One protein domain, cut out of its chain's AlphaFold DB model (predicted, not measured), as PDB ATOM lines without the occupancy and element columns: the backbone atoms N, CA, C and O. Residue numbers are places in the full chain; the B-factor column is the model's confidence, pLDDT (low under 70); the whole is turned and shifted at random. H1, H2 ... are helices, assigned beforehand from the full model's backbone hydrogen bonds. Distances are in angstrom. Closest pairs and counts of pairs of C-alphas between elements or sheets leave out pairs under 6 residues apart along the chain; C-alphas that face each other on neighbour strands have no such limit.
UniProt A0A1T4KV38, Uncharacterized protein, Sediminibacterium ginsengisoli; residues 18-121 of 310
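Overview. This is residues 18 to 121 of the 310 residues of an uncharacterized protein of Sediminibacterium ginsengisoli (UniProt A0A1T4KV38). Two long helices, H2 and H5, cross steeply, and a short helical hairpin, H3 and H4, packs on H2 through H3. Residues 18 to 23 and 25 to 31, mostly of H1, stick out from this body. The printed part has 104 residues, with five named helices in the order H1 to H5 and no named strand; its class is all helix. It is compact, with a radius of gyration of the C-alphas of 13.9 A and spans of 35 by 31 by 26 A.

Arrangement. Start at H1, residues 18 to 27, which touches no helix. Next comes H2, residues 34 to 53; its residues 36 to 43 alone touch H3, residues 68 to 75, opposite ways at a steep tilt of 54 degrees, and the closest C-alphas, of Glu 36 and Leu 75, are 6.8 A apart. H3 forms a hairpin with H4, residues 85 to 93: they touch at a shallow tilt of 26 degrees, opposite ways, closest at the C-alphas of Thr 69 and Ile 92, 6.6 A. Residues 42 to 50 of H2 alone touch H5, residues 103 to 118, opposite ways at a steep tilt of 46 degrees; look at the C-alphas of Thr 46 and Phe 113, the closest, 5.5 A apart. H4 and H5 are near each other, while H3 and H5 are apart. In H1, H2, H3, H4 and H5 every O i to N i+4 pair is within hydrogen-bond range.

Along the chain. Find C-alpha 18 at (103.464, 243.363, 113.241), where H1 begins. H2 runs 29.1 A from C-alpha 34 at (94.700, 227.281, 116.131); H5 runs 22.6 A to C-alpha 118 at (85.934, 229.063, 130.293). H1, H3 and H4 measure 14.2, 10.3 and 12.2 A.

Size, cuts and confidence. The farthest C-alphas, of Gly 60 and Pro 121, are 38.9 A apart. The printed part has no cut, and the link from H2 to H3 is long, 14 residues. Residues 18 to 32, 59 to 60 and 76 to 85 have pLDDT under 70.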
ATOM      1  N   LYS A  18     103.156 244.144 114.454       45.16
ATOM      2  CA  LYS A  18     103.464 243.363 113.241       45.16
ATOM      3  C   LYS A  18     104.912 242.873 113.174       45.16
ATOM      4  O   LYS A  18     105.160 241.815 112.602       45.16
ATOM      5  N   LEU A  19     105.863 243.625 113.729       41.53
ATOM      6  CA  LEU A  19     107.276 243.241 113.811       41.53
ATOM      7  C   LEU A  19     107.524 242.208 114.915       41.53
ATOM      8  O   LEU A  19     108.345 241.317 114.717       41.53
ATOM      9  N   ALA A  20     106.788 242.278 116.028       54.19
ATOM     10  CA  ALA A  20     106.783 241.238 117.054       54.19
ATOM     11  C   ALA A  20     106.204 239.923 116.505       54.19
ATOM     12  O   ALA A  20     106.839 238.879 116.641       54.19
ATOM     13  N   ASP A  21     105.084 239.984 115.775       48.84
ATOM     14  CA  ASP A  21     104.488 238.823 115.095       48.84
ATOM     15  C   ASP A  21     105.403 238.226 114.013       48.84
ATOM     16  O   ASP A  21     105.478 237.005 113.858       48.84
ATOM     17  N   ALA A  22     106.101 239.073 113.248       48.06
ATOM     18  CA  ALA A  22     107.037 238.632 112.217       48.06
ATOM     19  C   ALA A  22     108.299 238.005 112.829       48.06
ATOM     20  O   ALA A  22     108.677 236.902 112.446       48.06
ATOM     21  N   GLY A  23     108.899 238.644 113.838       45.19
ATOM     22  CA  GLY A  23     110.080 238.124 114.529       45.19
ATOM     23  C   GLY A  23     109.809 236.807 115.259       45.19
ATOM     24  O   GLY A  23     110.641 235.902 115.225       45.19
ATOM     25  N   TYR A  24     108.622 236.653 115.848       45.16
ATOM     26  CA  TYR A  24     108.216 235.413 116.507       45.16
ATOM     27  C   TYR A  24     107.987 234.268 115.499       45.16
ATOM     28  O   TYR A  24     108.409 233.135 115.749       45.16
ATOM     29  N   LYS A  25     107.417 234.561 114.319       42.81
ATOM     30  CA  LYS A  25     107.296 233.613 113.189       42.81
ATOM     31  C   LYS A  25     108.639 233.239 112.553       42.81
ATOM     32  O   LYS A  25     108.782 232.125 112.060       42.81
ATOM     33  N   GLU A  26     109.619 234.138 112.550       43.75
ATOM     34  CA  GLU A  26     110.961 233.857 112.023       43.75
ATOM     35  C   GLU A  26     111.776 232.981 112.998       43.75
ATOM     36  O   GLU A  26     112.496 232.073 112.578       43.75
ATOM     37  N   LEU A  27     111.632 233.223 114.310       41.88
ATOM     38  CA  LEU A  27     112.292 232.460 115.381       41.88
ATOM     39  C   LEU A  27     111.672 231.075 115.589       41.88
ATOM     40  O   LEU A  27     112.362 230.129 115.972       41.88
ATOM     41  N   THR A  28     110.383 230.933 115.288       42.91
ATOM     42  CA  THR A  28     109.668 229.663 115.320       42.91
ATOM     43  C   THR A  28     109.263 229.284 113.897       42.91
ATOM     44  O   THR A  28     108.200 229.648 113.417       42.91
ATOM     45  N   LYS A  29     110.040 228.429 113.216       42.22
ATOM     46  CA  LYS A  29     109.590 227.702 111.997       42.22
ATOM     47  C   LYS A  29     108.354 226.800 112.240       42.22
ATOM     48  O   LYS A  29     108.088 225.869 111.484       42.22
ATOM     49  N   LYS A  30     107.636 227.024 113.334       51.47
ATOM     50  CA  LYS A  30     106.508 226.282 113.848       51.47
ATOM     51  C   LYS A  30     105.262 227.049 113.428       51.47
ATOM     52  O   LYS A  30     105.066 228.201 113.798       51.47
ATOM     53  N   GLN A  31     104.444 226.416 112.602       59.53
ATOM     54  CA  GLN A  31     103.123 226.928 112.274       59.53
ATOM     55  C   GLN A  31     102.355 227.088 113.594       59.53
ATOM     56  O   GLN A  31     102.159 226.098 114.297       59.53
ATOM     57  N   ILE A  32     101.996 228.323 113.953       66.19
ATOM     58  CA  ILE A  32     101.194 228.595 115.151       66.19
ATOM     59  C   ILE A  32      99.877 227.836 114.990       66.19
ATOM     60  O   ILE A  32      99.155 228.033 114.009       66.19
ATOM     61  N   SER A  33      99.592 226.933 115.922       75.31
ATOM     62  CA  SER A  33      98.360 226.149 115.926       75.31
ATOM     63  C   SER A  33      97.145 227.034 116.215       75.31
ATOM     64  O   SER A  33      97.245 228.072 116.870       75.31
ATOM     65  N   GLU A  34      95.958 226.602 115.781       81.75
ATOM     66  CA  GLU A  34      94.700 227.281 116.131       81.75
ATOM     67  C   GLU A  34      94.508 227.382 117.653       81.75
ATOM     68  O   GLU A  34      93.935 228.351 118.151       81.75
ATOM     69  N   TYR A  35      95.026 226.400 118.400       81.62
ATOM     70  CA  TYR A  35      95.053 226.426 119.857       81.62
ATOM     71  C   TYR A  35      95.948 227.542 120.406       81.62
ATOM     72  O   TYR A  35      95.486 228.330 121.227       81.62
ATOM     73  N   GLU A  36      97.201 227.626 119.945       78.62
ATOM     74  CA  GLU A  36      98.139 228.674 120.363       78.62
ATOM     75  C   GLU A  36      97.572 230.060 120.026       78.62
ATOM     76  O   GLU A  36      97.550 230.927 120.894       78.62
ATOM     77  N   SER A  37      97.011 230.247 118.826       82.56
ATOM     78  CA  SER A  37      96.357 231.505 118.430       82.56
ATOM     79  C   SER A  37      95.198 231.882 119.357       82.56
ATOM     80  O   SER A  37      95.118 233.018 119.813       82.56
ATOM     81  N   ALA A  38      94.309 230.937 119.672       82.94
ATOM     82  CA  ALA A  38      93.194 231.201 120.578       82.94
ATOM     83  C   ALA A  38      93.672 231.511 122.009       82.94
ATOM     84  O   ALA A  38      93.040 232.296 122.718       82.94
ATOM     85  N   LEU A  39      94.788 230.912 122.430       83.75
ATOM     86  CA  LEU A  39      95.404 231.161 123.728       83.75
ATOM     87  C   LEU A  39      96.037 232.559 123.794       83.75
ATOM     88  O   LEU A  39      95.830 233.254 124.786       83.75
ATOM     89  N   TYR A  40      96.703 233.019 122.730       84.75
ATOM     90  CA  TYR A  40      97.173 234.406 122.616       84.75
ATOM     91  C   TYR A  40      96.033 235.413 122.811       84.75
ATOM     92  O   TYR A  40      96.149 236.317 123.640       84.75
ATOM     93  N   ASP A  41      94.898 235.213 122.135       85.69
ATOM     94  CA  ASP A  41      93.732 236.098 122.255       85.69
ATOM     95  C   ASP A  41      93.159 236.141 123.683       85.69
ATOM     96  O   ASP A  41      92.569 237.142 124.108       85.69
ATOM     97  N   ILE A  42      93.263 235.037 124.430       87.19
ATOM     98  CA  ILE A  42      92.838 234.958 125.834       87.19
ATOM     99  C   ILE A  42      93.810 235.726 126.726       87.19
ATOM    100  O   ILE A  42      93.372 236.498 127.583       87.19
ATOM    101  N   ILE A  43      95.115 235.542 126.521       86.88
ATOM    102  CA  ILE A  43      96.158 236.230 127.288       86.88
ATOM    103  C   ILE A  43      96.043 237.742 127.076       86.88
ATOM    104  O   ILE A  43      96.031 238.500 128.044       86.88
ATOM    105  N   GLU A  44      95.846 238.196 125.836       87.12
ATOM    106  CA  GLU A  44      95.680 239.620 125.537       87.12
ATOM    107  C   GLU A  44      94.433 240.213 126.221       87.12
ATOM    108  O   GLU A  44      94.489 241.297 126.810       87.12
ATOM    109  N   ARG A  45      93.303 239.491 126.204       87.88
ATOM    110  CA  ARG A  45      92.082 239.896 126.925       87.88
ATOM    111  C   ARG A  45      92.295 239.954 128.433       87.88
ATOM    112  O   ARG A  45      91.861 240.915 129.068       87.88
ATOM    113  N   THR A  46      92.992 238.965 128.982       88.88
ATOM    114  CA  THR A  46      93.336 238.886 130.406       88.88
ATOM    115  C   THR A  46      94.200 240.073 130.813       88.88
ATOM    116  O   THR A  46      93.874 240.757 131.780       88.88
ATOM    117  N   ASN A  47      95.229 240.395 130.027       89.00
ATOM    118  CA  ASN A  47      96.106 241.542 130.257       89.00
ATOM    119  C   ASN A  47      95.320 242.858 130.278       89.00
ATOM    120  O   ASN A  47      95.458 243.642 131.216       89.00
ATOM    121  N   LYS A  48      94.440 243.073 129.290       88.50
ATOM    122  CA  LYS A  48      93.594 244.277 129.213       88.50
ATOM    123  C   LYS A  48      92.614 244.389 130.380       88.50
ATOM    124  O   LYS A  48      92.312 245.495 130.822       88.50
ATOM    125  N   GLU A  49      92.055 243.277 130.852       90.19
ATOM    126  CA  GLU A  49      91.137 243.284 131.995       90.19
ATOM    127  C   GLU A  49      91.882 243.489 133.320       90.19
ATOM    128  O   GLU A  49      91.415 244.246 134.175       90.19
ATOM    129  N   PHE A  50      93.048 242.865 133.477       90.38
ATOM    130  CA  PHE A  50      93.889 243.018 134.656       90.38
ATOM    131  C   PHE A  50      94.409 244.451 134.793       90.38
ATOM    132  O   PHE A  50      94.243 245.052 135.850       90.38
ATOM    133  N   GLU A  51      94.937 245.042 133.719       89.50
ATOM    134  CA  GLU A  51      95.455 246.419 133.707       89.50
ATOM    135  C   GLU A  51      94.386 247.454 134.099       89.50
ATOM    136  O   GLU A  51      94.681 248.423 134.794       89.50
ATOM    137  N   LYS A  52      93.117 247.220 133.738       89.50
ATOM    138  CA  LYS A  52      91.991 248.068 134.171       89.50
ATOM    139  C   LYS A  52      91.720 247.988 135.673       89.50
ATOM    140  O   LYS A  52      91.291 248.979 136.258       89.50
ATOM    141  N   LYS A  53      91.900 246.813 136.284       86.38
ATOM    142  CA  LYS A  53      91.646 246.585 137.720       86.38
ATOM    143  C   LYS A  53      92.849 246.947 138.587       86.38
ATOM    144  O   LYS A  53      92.676 247.350 139.732       86.38
ATOM    145  N   CYS A  54      94.052 246.773 138.058       83.38
ATOM    146  CA  CYS A  54      95.318 246.977 138.743       83.38
ATOM    147  C   CYS A  54      96.302 247.675 137.793       83.38
ATOM    148  O   CYS A  54      97.198 247.019 137.258       83.38
ATOM    149  N   PRO A  55      96.148 248.992 137.562       78.69
ATOM    150  CA  PRO A  55      97.114 249.743 136.774       78.69
ATOM    151  C   PRO A  55      98.454 249.764 137.516       78.69
ATOM    152  O   PRO A  55      98.537 250.214 138.660       78.69
ATOM    153  N   VAL A  56      99.504 249.255 136.873       77.06
ATOM    154  CA  VAL A  56     100.871 249.281 137.404       77.06
ATOM    155  C   VAL A  56     101.632 250.388 136.684       77.06
ATOM    156  O   VAL A  56     101.716 250.385 135.459       77.06
ATOM    157  N   GLU A  57     102.174 251.352 137.429       70.62
ATOM    158  CA  GLU A  57     102.991 252.417 136.842       70.62
ATOM    159  C   GLU A  57     104.327 251.855 136.330       70.62
ATOM    160  O   GLU A  57     105.095 251.259 137.087       70.62
ATOM    161  N   GLU A  58     104.638 252.099 135.056       70.38
ATOM    162  CA  GLU A  58     105.872 251.660 134.384       70.38
ATOM    163  C   GLU A  58     107.075 252.543 134.776       70.38
ATOM    164  O   GLU A  58     107.745 253.156 133.945       70.38
ATOM    165  N   LYS A  59     107.359 252.652 136.078       63.50
ATOM    166  CA  LYS A  59     108.484 253.431 136.626       63.50
ATOM    167  C   LYS A  59     109.810 252.671 136.500       63.50
ATOM    168  O   LYS A  59     110.458 252.365 137.496       63.50
ATOM    169  N   GLY A  60     110.211 252.373 135.264       68.69
ATOM    170  CA  GLY A  60     111.523 251.796 134.941       68.69
ATOM    171  C   GLY A  60     111.600 250.266 134.929       68.69
ATOM    172  O   GLY A  60     112.701 249.730 134.848       68.69
ATOM    173  N   GLY A  61     110.463 249.568 134.977       78.12
ATOM    174  CA  GLY A  61     110.379 248.109 134.859       78.12
ATOM    175  C   GLY A  61     109.158 247.673 134.050       78.12
ATOM    176  O   GLY A  61     108.211 248.440 133.877       78.12
ATOM    177  N   ILE A  62     109.184 246.439 133.547       82.38
ATOM    178  CA  ILE A  62     108.107 245.859 132.738       82.38
ATOM    179  C   ILE A  62     107.082 245.217 133.681       82.38
ATOM    180  O   ILE A  62     107.455 244.328 134.448       82.38
ATOM    181  N   PRO A  63     105.792 245.599 133.655       85.31
ATOM    182  CA  PRO A  63     104.773 244.907 134.436       85.31
ATOM    183  C   PRO A  63     104.716 243.418 134.076       85.31
ATOM    184  O   PRO A  63     104.734 243.066 132.897       85.31
ATOM    185  N   PHE A  64     104.605 242.532 135.071       85.56
ATOM    186  CA  PHE A  64     104.654 241.079 134.842       85.56
ATOM    187  C   PHE A  64     103.652 240.577 133.789       85.56
ATOM    188  O   PHE A  64     103.984 239.687 133.008       85.56
ATOM    189  N   TYR A  65     102.462 241.181 133.713       84.06
ATOM    190  CA  TYR A  65     101.418 240.814 132.753       84.06
ATOM    191  C   TYR A  65     101.764 241.176 131.297       84.06
ATOM    192  O   TYR A  65     101.155 240.645 130.375       84.06
ATOM    193  N   LYS A  66     102.759 242.042 131.069       84.62
ATOM    194  CA  LYS A  66     103.317 242.359 129.741       84.62
ATOM    195  C   LYS A  66     104.618 241.602 129.446       84.62
ATOM    196  O   LYS A  66     105.209 241.799 128.389       84.62
ATOM    197  N   SER A  67     105.100 240.771 130.373       84.06
ATOM    198  CA  SER A  67     106.379 240.078 130.209       84.06
ATOM    199  C   SER A  67     106.284 238.892 129.246       84.06
ATOM    200  O   SER A  67     105.323 238.121 129.280       84.06
ATOM    201  N   GLN A  68     107.332 238.700 128.436       80.25
ATOM    202  CA  GLN A  68     107.473 237.507 127.593       80.25
ATOM    203  C   GLN A  68     107.539 236.234 128.446       80.25
ATOM    204  O   GLN A  68     106.968 235.217 128.078       80.25
ATOM    205  N   THR A  69     108.154 236.309 129.629       80.75
ATOM    206  CA  THR A  69     108.251 235.187 130.569       80.75
ATOM    207  C   THR A  69     106.880 234.638 130.953       80.75
ATOM    208  O   THR A  69     106.679 233.426 130.948       80.75
ATOM    209  N   LEU A  70     105.913 235.507 131.266       81.69
ATOM    210  CA  LEU A  70     104.554 235.067 131.576       81.69
ATOM    211  C   LEU A  70     103.875 234.462 130.343       81.69
ATOM    212  O   LEU A  70     103.231 233.423 130.455       81.69
ATOM    213  N   LEU A  71     104.043 235.093 129.181       79.81
ATOM    214  CA  LEU A  71     103.493 234.608 127.920       79.81
ATOM    215  C   LEU A  71     103.993 233.192 127.598       79.81
ATOM    216  O   LEU A  71     103.179 232.309 127.348       79.81
ATOM    217  N   ASP A  72     105.297 232.946 127.691       76.44
ATOM    218  CA  ASP A  72     105.897 231.634 127.432       76.44
ATOM    219  C   ASP A  72     105.383 230.570 128.416       76.44
ATOM    220  O   ASP A  72     105.074 229.444 128.020       76.44
ATOM    221  N   VAL A  73     105.233 230.930 129.697       77.69
ATOM    222  CA  VAL A  73     104.686 230.026 130.721       77.69
ATOM    223  C   VAL A  73     103.215 229.700 130.451       77.69
ATOM    224  O   VAL A  73     102.815 228.542 130.583       77.69
ATOM    225  N   LEU A  74     102.409 230.686 130.049       77.38
ATOM    226  CA  LEU A  74     100.997 230.483 129.722       77.38
ATOM    227  C   LEU A  74     100.822 229.678 128.428       77.38
ATOM    228  O   LEU A  74      99.967 228.799 128.384       77.38
ATOM    229  N   LEU A  75     101.652 229.908 127.404       72.75
ATOM    230  CA  LEU A  75     101.639 229.144 126.149       72.75
ATOM    231  C   LEU A  75     102.125 227.703 126.323       72.75
ATOM    232  O   LEU A  75     101.621 226.791 125.670       72.75
ATOM    233  N   GLY A  76     103.087 227.478 127.221       69.69
ATOM    234  CA  GLY A  76     103.547 226.138 127.590       69.69
ATOM    235  C   GLY A  76     102.496 225.317 128.345       69.69
ATOM    236  O   GLY A  76     102.650 224.104 128.505       69.69
ATOM    237  N   PHE A  77     101.415 225.948 128.803       68.06
ATOM    238  CA  PHE A  77     100.409 225.306 129.629       68.06
ATOM    239  C   PHE A  77      99.375 224.538 128.802       68.06
ATOM    240  O   PHE A  77      98.478 225.105 128.182       68.06
ATOM    241  N   ARG A  78      99.440 223.206 128.844       64.00
ATOM    242  CA  ARG A  78      98.524 222.323 128.107       64.00
ATOM    243  C   ARG A  78      97.319 221.882 128.946       64.00
ATOM    244  O   ARG A  78      97.188 220.694 129.197       64.00
ATOM    245  N   LEU A  79      96.419 222.779 129.372       56.66
ATOM    246  CA  LEU A  79      95.224 222.437 130.197       56.66
ATOM    247  C   LEU A  79      95.500 221.452 131.359       56.66
ATOM    248  O   LEU A  79      94.614 220.710 131.785       56.66
ATOM    249  N   SER A  80      96.728 221.392 131.868       53.66
ATOM    250  CA  SER A  80      97.041 220.617 133.060       53.66
ATOM    251  C   SER A  80      96.242 221.232 134.201       53.66
ATOM    252  O   SER A  80      96.272 222.436 134.380       53.66
ATOM    253  N   ASN A  81      95.478 220.448 134.955       49.25
ATOM    254  CA  ASN A  81      94.429 220.985 135.833       49.25
ATOM    255  C   ASN A  81      94.897 221.894 136.990       49.25
ATOM    256  O   ASN A  81      94.052 222.256 137.805       49.25
ATOM    257  N   ARG A  82      96.185 222.253 137.115       52.22
ATOM    258  CA  ARG A  82      96.685 223.230 138.096       52.22
ATOM    259  C   ARG A  82      97.924 223.958 137.589       52.22
ATOM    260  O   ARG A  82      98.876 223.329 137.132       52.22
ATOM    261  N   PHE A  83      97.898 225.276 137.718       60.75
ATOM    262  CA  PHE A  83      99.044 226.148 137.514       60.75
ATOM    263  C   PHE A  83      99.994 226.061 138.721       60.75
ATOM    264  O   PHE A  83      99.539 226.133 139.865       60.75
ATOM    265  N   ASP A  84     101.300 225.892 138.492       66.31
ATOM    266  CA  ASP A  84     102.290 225.889 139.574       66.31
ATOM    267  C   ASP A  84     102.734 227.325 139.891       66.31
ATOM    268  O   ASP A  84     103.631 227.892 139.262       66.31
ATOM    269  N   GLU A  85     102.088 227.912 140.902       66.44
ATOM    270  CA  GLU A  85     102.382 229.248 141.433       66.44
ATOM    271  C   GLU A  85     103.875 229.428 141.774       66.44
ATOM    272  O   GLU A  85     104.436 230.512 141.583       66.44
ATOM    273  N   LYS A  86     104.553 228.364 142.233       70.19
ATOM    274  CA  LYS A  86     105.977 228.423 142.591       70.19
ATOM    275  C   LYS A  86     106.862 228.514 141.357       70.19
ATOM    276  O   LYS A  86     107.839 229.261 141.381       70.19
ATOM    277  N   TYR A  87     106.520 227.786 140.297       74.75
ATOM    278  CA  TYR A  87     107.273 227.806 139.047       74.75
ATOM    279  C   TYR A  87     107.221 229.187 138.388       74.75
ATOM    280  O   TYR A  87     108.261 229.743 138.040       74.75
ATOM    281  N   LEU A  88     106.034 229.799 138.299       74.88
ATOM    282  CA  LEU A  88     105.908 231.144 137.733       74.88
ATOM    283  C   LEU A  88     106.558 232.208 138.616       74.88
ATOM    284  O   LEU A  88     107.235 233.095 138.103       74.88
ATOM    285  N   GLY A  89     106.384 232.116 139.937       73.50
ATOM    286  CA  GLY A  89     107.040 233.029 140.867       73.50
ATOM    287  C   GLY A  89     108.564 232.991 140.724       73.50
ATOM    288  O   GLY A  89     109.205 234.036 140.787       73.50
ATOM    289  N   ALA A  90     109.144 231.810 140.491       77.00
ATOM    290  CA  ALA A  90     110.567 231.661 140.201       77.00
ATOM    291  C   ALA A  90     110.944 232.215 138.817       77.00
ATOM    292  O   ALA A  90     111.929 232.939 138.713       77.00
ATOM    293  N   ALA A  91     110.148 231.933 137.780       77.00
ATOM    294  CA  ALA A  91     110.400 232.405 136.417       77.00
ATOM    295  C   ALA A  91     110.360 233.939 136.316       77.00
ATOM    296  O   ALA A  91     111.243 234.536 135.712       77.00
ATOM    297  N   ILE A  92     109.384 234.586 136.961       79.81
ATOM    298  CA  ILE A  92     109.276 236.051 136.996       79.81
ATOM    299  C   ILE A  92     110.434 236.670 137.790       79.81
ATOM    300  O   ILE A  92     110.988 237.677 137.368       79.81
ATOM    301  N   LYS A  93     110.832 236.063 138.917       79.31
ATOM    302  CA  LYS A  93     111.956 236.548 139.739       79.31
ATOM    303  C   LYS A  93     113.325 236.379 139.085       79.31
ATOM    304  O   LYS A  93     114.272 237.000 139.543       79.31
ATOM    305  N   ALA A  94     113.442 235.521 138.075       81.81
ATOM    306  CA  ALA A  94     114.691 235.316 137.354       81.81
ATOM    307  C   ALA A  94     115.026 236.472 136.392       81.81
ATOM    308  O   ALA A  94     116.159 236.544 135.922       81.81
ATOM    309  N   ASP A  95     114.068 237.355 136.086       80.12
ATOM    310  CA  ASP A  95     114.279 238.516 135.221       80.12
ATOM    311  C   ASP A  95     114.129 239.820 136.017       80.12
ATOM    312  O   ASP A  95     113.021 240.285 136.292       80.12
ATOM    313  N   ASP A  96     115.268 240.436 136.338       80.50
ATOM    314  CA  ASP A  96     115.361 241.677 137.121       80.50
ATOM    315  C   ASP A  96     114.667 242.884 136.457       80.50
ATOM    316  O   ASP A  96     114.468 243.921 137.090       80.50
ATOM    317  N   ARG A  97     114.291 242.776 135.173       83.50
ATOM    318  CA  ARG A  97     113.569 243.827 134.436       83.50
ATOM    319  C   ARG A  97     112.066 243.804 134.709       83.50
ATOM    320  O   ARG A  97     111.378 244.771 134.368       83.50
ATOM    321  N   ILE A  98     111.539 242.708 135.262       84.62
ATOM    322  CA  ILE A  98     110.108 242.528 135.499       84.62
ATOM    323  C   ILE A  98     109.735 243.067 136.881       84.62
ATOM    324  O   ILE A  98     110.312 242.699 137.902       84.62
ATOM    325  N   ILE A  99     108.697 243.899 136.932       84.19
ATOM    326  CA  ILE A  99     108.060 244.300 138.185       84.19
ATOM    327  C   ILE A  99     107.337 243.073 138.741       84.19
ATOM    328  O   ILE A  99     106.294 242.665 138.222       84.19
ATOM    329  N   ALA A 100     107.912 242.475 139.784       82.50
ATOM    330  CA  ALA A 100     107.377 241.268 140.393       82.50
ATOM    331  C   ALA A 100     105.954 241.501 140.949       82.50
ATOM    332  O   ALA A 100     105.728 242.484 141.660       82.50
ATOM    333  N   PRO A 101     104.995 240.601 140.665       83.69
ATOM    334  CA  PRO A 101     103.653 240.692 141.217       83.69
ATOM    335  C   PRO A 101     103.640 240.329 142.702       83.69
ATOM    336  O   PRO A 101     104.409 239.488 143.175       83.69
ATOM    337  N   THR A 102     102.689 240.909 143.426       85.56
ATOM    338  CA  THR A 102     102.248 240.371 144.719       85.56
ATOM    339  C   THR A 102     101.475 239.068 144.520       85.56
ATOM    340  O   THR A 102     100.991 238.766 143.426       85.56
ATOM    341  N   LYS A 103     101.329 238.290 145.594       83.38
ATOM    342  CA  LYS A 103     100.572 237.037 145.556       83.38
ATOM    343  C   LYS A 103      99.115 237.278 145.152       83.38
ATOM    344  O   LYS A 103      98.568 236.548 144.333       83.38
ATOM    345  N   GLU A 104      98.517 238.337 145.679       84.88
ATOM    346  CA  GLU A 104      97.134 238.732 145.428       84.88
ATOM    347  C   GLU A 104      96.933 239.162 143.967       84.88
ATOM    348  O   GLU A 104      95.945 238.790 143.338       84.88
ATOM    349  N   GLN A 105      97.896 239.892 143.392       85.44
ATOM    350  CA  GLN A 105      97.879 240.263 141.971       85.44
ATOM    351  C   GLN A 105      97.992 239.042 141.059       85.44
ATOM    352  O   GLN A 105      97.300 238.966 140.048       85.44
ATOM    353  N   LEU A 106      98.842 238.083 141.424       84.44
ATOM    354  CA  LEU A 106      99.003 236.841 140.682       84.44
ATOM    355  C   LEU A 106      97.709 236.010 140.716       84.44
ATOM    356  O   LEU A 106      97.238 235.558 139.677       84.44
ATOM    357  N   GLN A 107      97.092 235.875 141.894       84.75
ATOM    358  CA  GLN A 107      95.808 235.188 142.067       84.75
ATOM    359  C   GLN A 107      94.694 235.846 141.248       84.75
ATOM    360  O   GLN A 107      94.011 235.163 140.491       84.75
ATOM    361  N   LEU A 108      94.561 237.173 141.327       87.00
ATOM    362  CA  LEU A 108      93.570 237.911 140.547       87.00
ATOM    363  C   LEU A 108      93.788 237.746 139.039       87.00
ATOM    364  O   LEU A 108      92.823 237.608 138.287       87.00
ATOM    365  N   TYR A 109      95.043 237.763 138.583       87.94
ATOM    366  CA  TYR A 109      95.367 237.531 137.177       87.94
ATOM    367  C   TYR A 109      94.868 236.155 136.719       87.94
ATOM    368  O   TYR A 109      94.233 236.052 135.670       87.94
ATOM    369  N   PHE A 110      95.073 235.115 137.531       84.38
ATOM    370  CA  PHE A 110      94.597 233.770 137.215       84.38
ATOM    371  C   PHE A 110      93.085 233.629 137.252       84.38
ATOM    372  O   PHE A 110      92.522 233.019 136.354       84.38
ATOM    373  N   GLU A 111      92.407 234.250 138.213       87.00
ATOM    374  CA  GLU A 111      90.943 234.246 138.237       87.00
ATOM    375  C   GLU A 111      90.338 234.884 136.977       87.00
ATOM    376  O   GLU A 111      89.272 234.476 136.509       87.00
ATOM    377  N   ILE A 112      91.004 235.901 136.423       89.31
ATOM    378  CA  ILE A 112      90.611 236.512 135.151       89.31
ATOM    379  C   ILE A 112      90.929 235.556 133.999       89.31
ATOM    380  O   ILE A 112      90.065 235.317 133.158       89.31
ATOM    381  N   PHE A 113      92.132 234.985 133.976       87.38
ATOM    382  CA  PHE A 113      92.571 234.064 132.931       87.38
ATOM    383  C   PHE A 113      91.673 232.824 132.826       87.38
ATOM    384  O   PHE A 113      91.189 232.510 131.740       87.38
ATOM    385  N   ASP A 114      91.372 232.170 133.949       85.50
ATOM    386  CA  ASP A 114      90.512 230.983 134.014       85.50
ATOM    387  C   ASP A 114      89.091 231.298 133.536       85.50
ATOM    388  O   ASP A 114      88.511 230.562 132.736       85.50
ATOM    389  N   ARG A 115      88.548 232.453 133.927       86.25
ATOM    390  CA  ARG A 115      87.240 232.915 133.447       86.25
ATOM    391  C   ARG A 115      87.230 233.145 131.935       86.25
ATOM    392  O   ARG A 115      86.261 232.799 131.260       86.25
ATOM    393  N   GLN A 116      88.297 233.733 131.392       85.75
ATOM    394  CA  GLN A 116      88.437 233.950 129.951       85.75
ATOM    395  C   GLN A 116      88.619 232.617 129.204       85.75
ATOM    396  O   GLN A 116      88.039 232.443 128.131       85.75
ATOM    397  N   LEU A 117      89.327 231.643 129.784       82.69
ATOM    398  CA  LEU A 117      89.434 230.280 129.255       82.69
ATOM    399  C   LEU A 117      88.071 229.584 129.177       82.69
ATOM    400  O   LEU A 117      87.728 229.011 128.142       82.69
ATOM    401  N   GLU A 118      87.278 229.650 130.247       81.44
ATOM    402  CA  GLU A 118      85.934 229.063 130.293       81.44
ATOM    403  C   GLU A 118      84.970 229.716 129.294       81.44
ATOM    404  O   GLU A 118      84.073 229.053 128.770       81.44
ATOM    405  N   SER A 119      85.189 230.992 128.962       79.81
ATOM    406  CA  SER A 119      84.371 231.727 127.991       79.81
ATOM    407  C   SER A 119      84.507 231.235 126.544       79.81
ATOM    408  O   SER A 119      83.672 231.591 125.711       79.81
ATOM    409  N   ILE A 120      85.525 230.422 126.225       78.25
ATOM    410  CA  ILE A 120      85.750 229.866 124.884       78.25
ATOM    411  C   ILE A 120      85.449 228.359 124.897       78.25
ATOM    412  O   ILE A 120      86.335 227.549 125.174       78.25
ATOM    413  N   PRO A 121      84.236 227.928 124.492       70.62
ATOM    414  CA  PRO A 121      83.818 226.524 124.578       70.62
ATOM    415  C   PRO A 121      84.722 225.559 123.797       70.62
ATOM    416  O   PRO A 121      84.800 224.371 124.103       70.62
TER     417      PRO A 121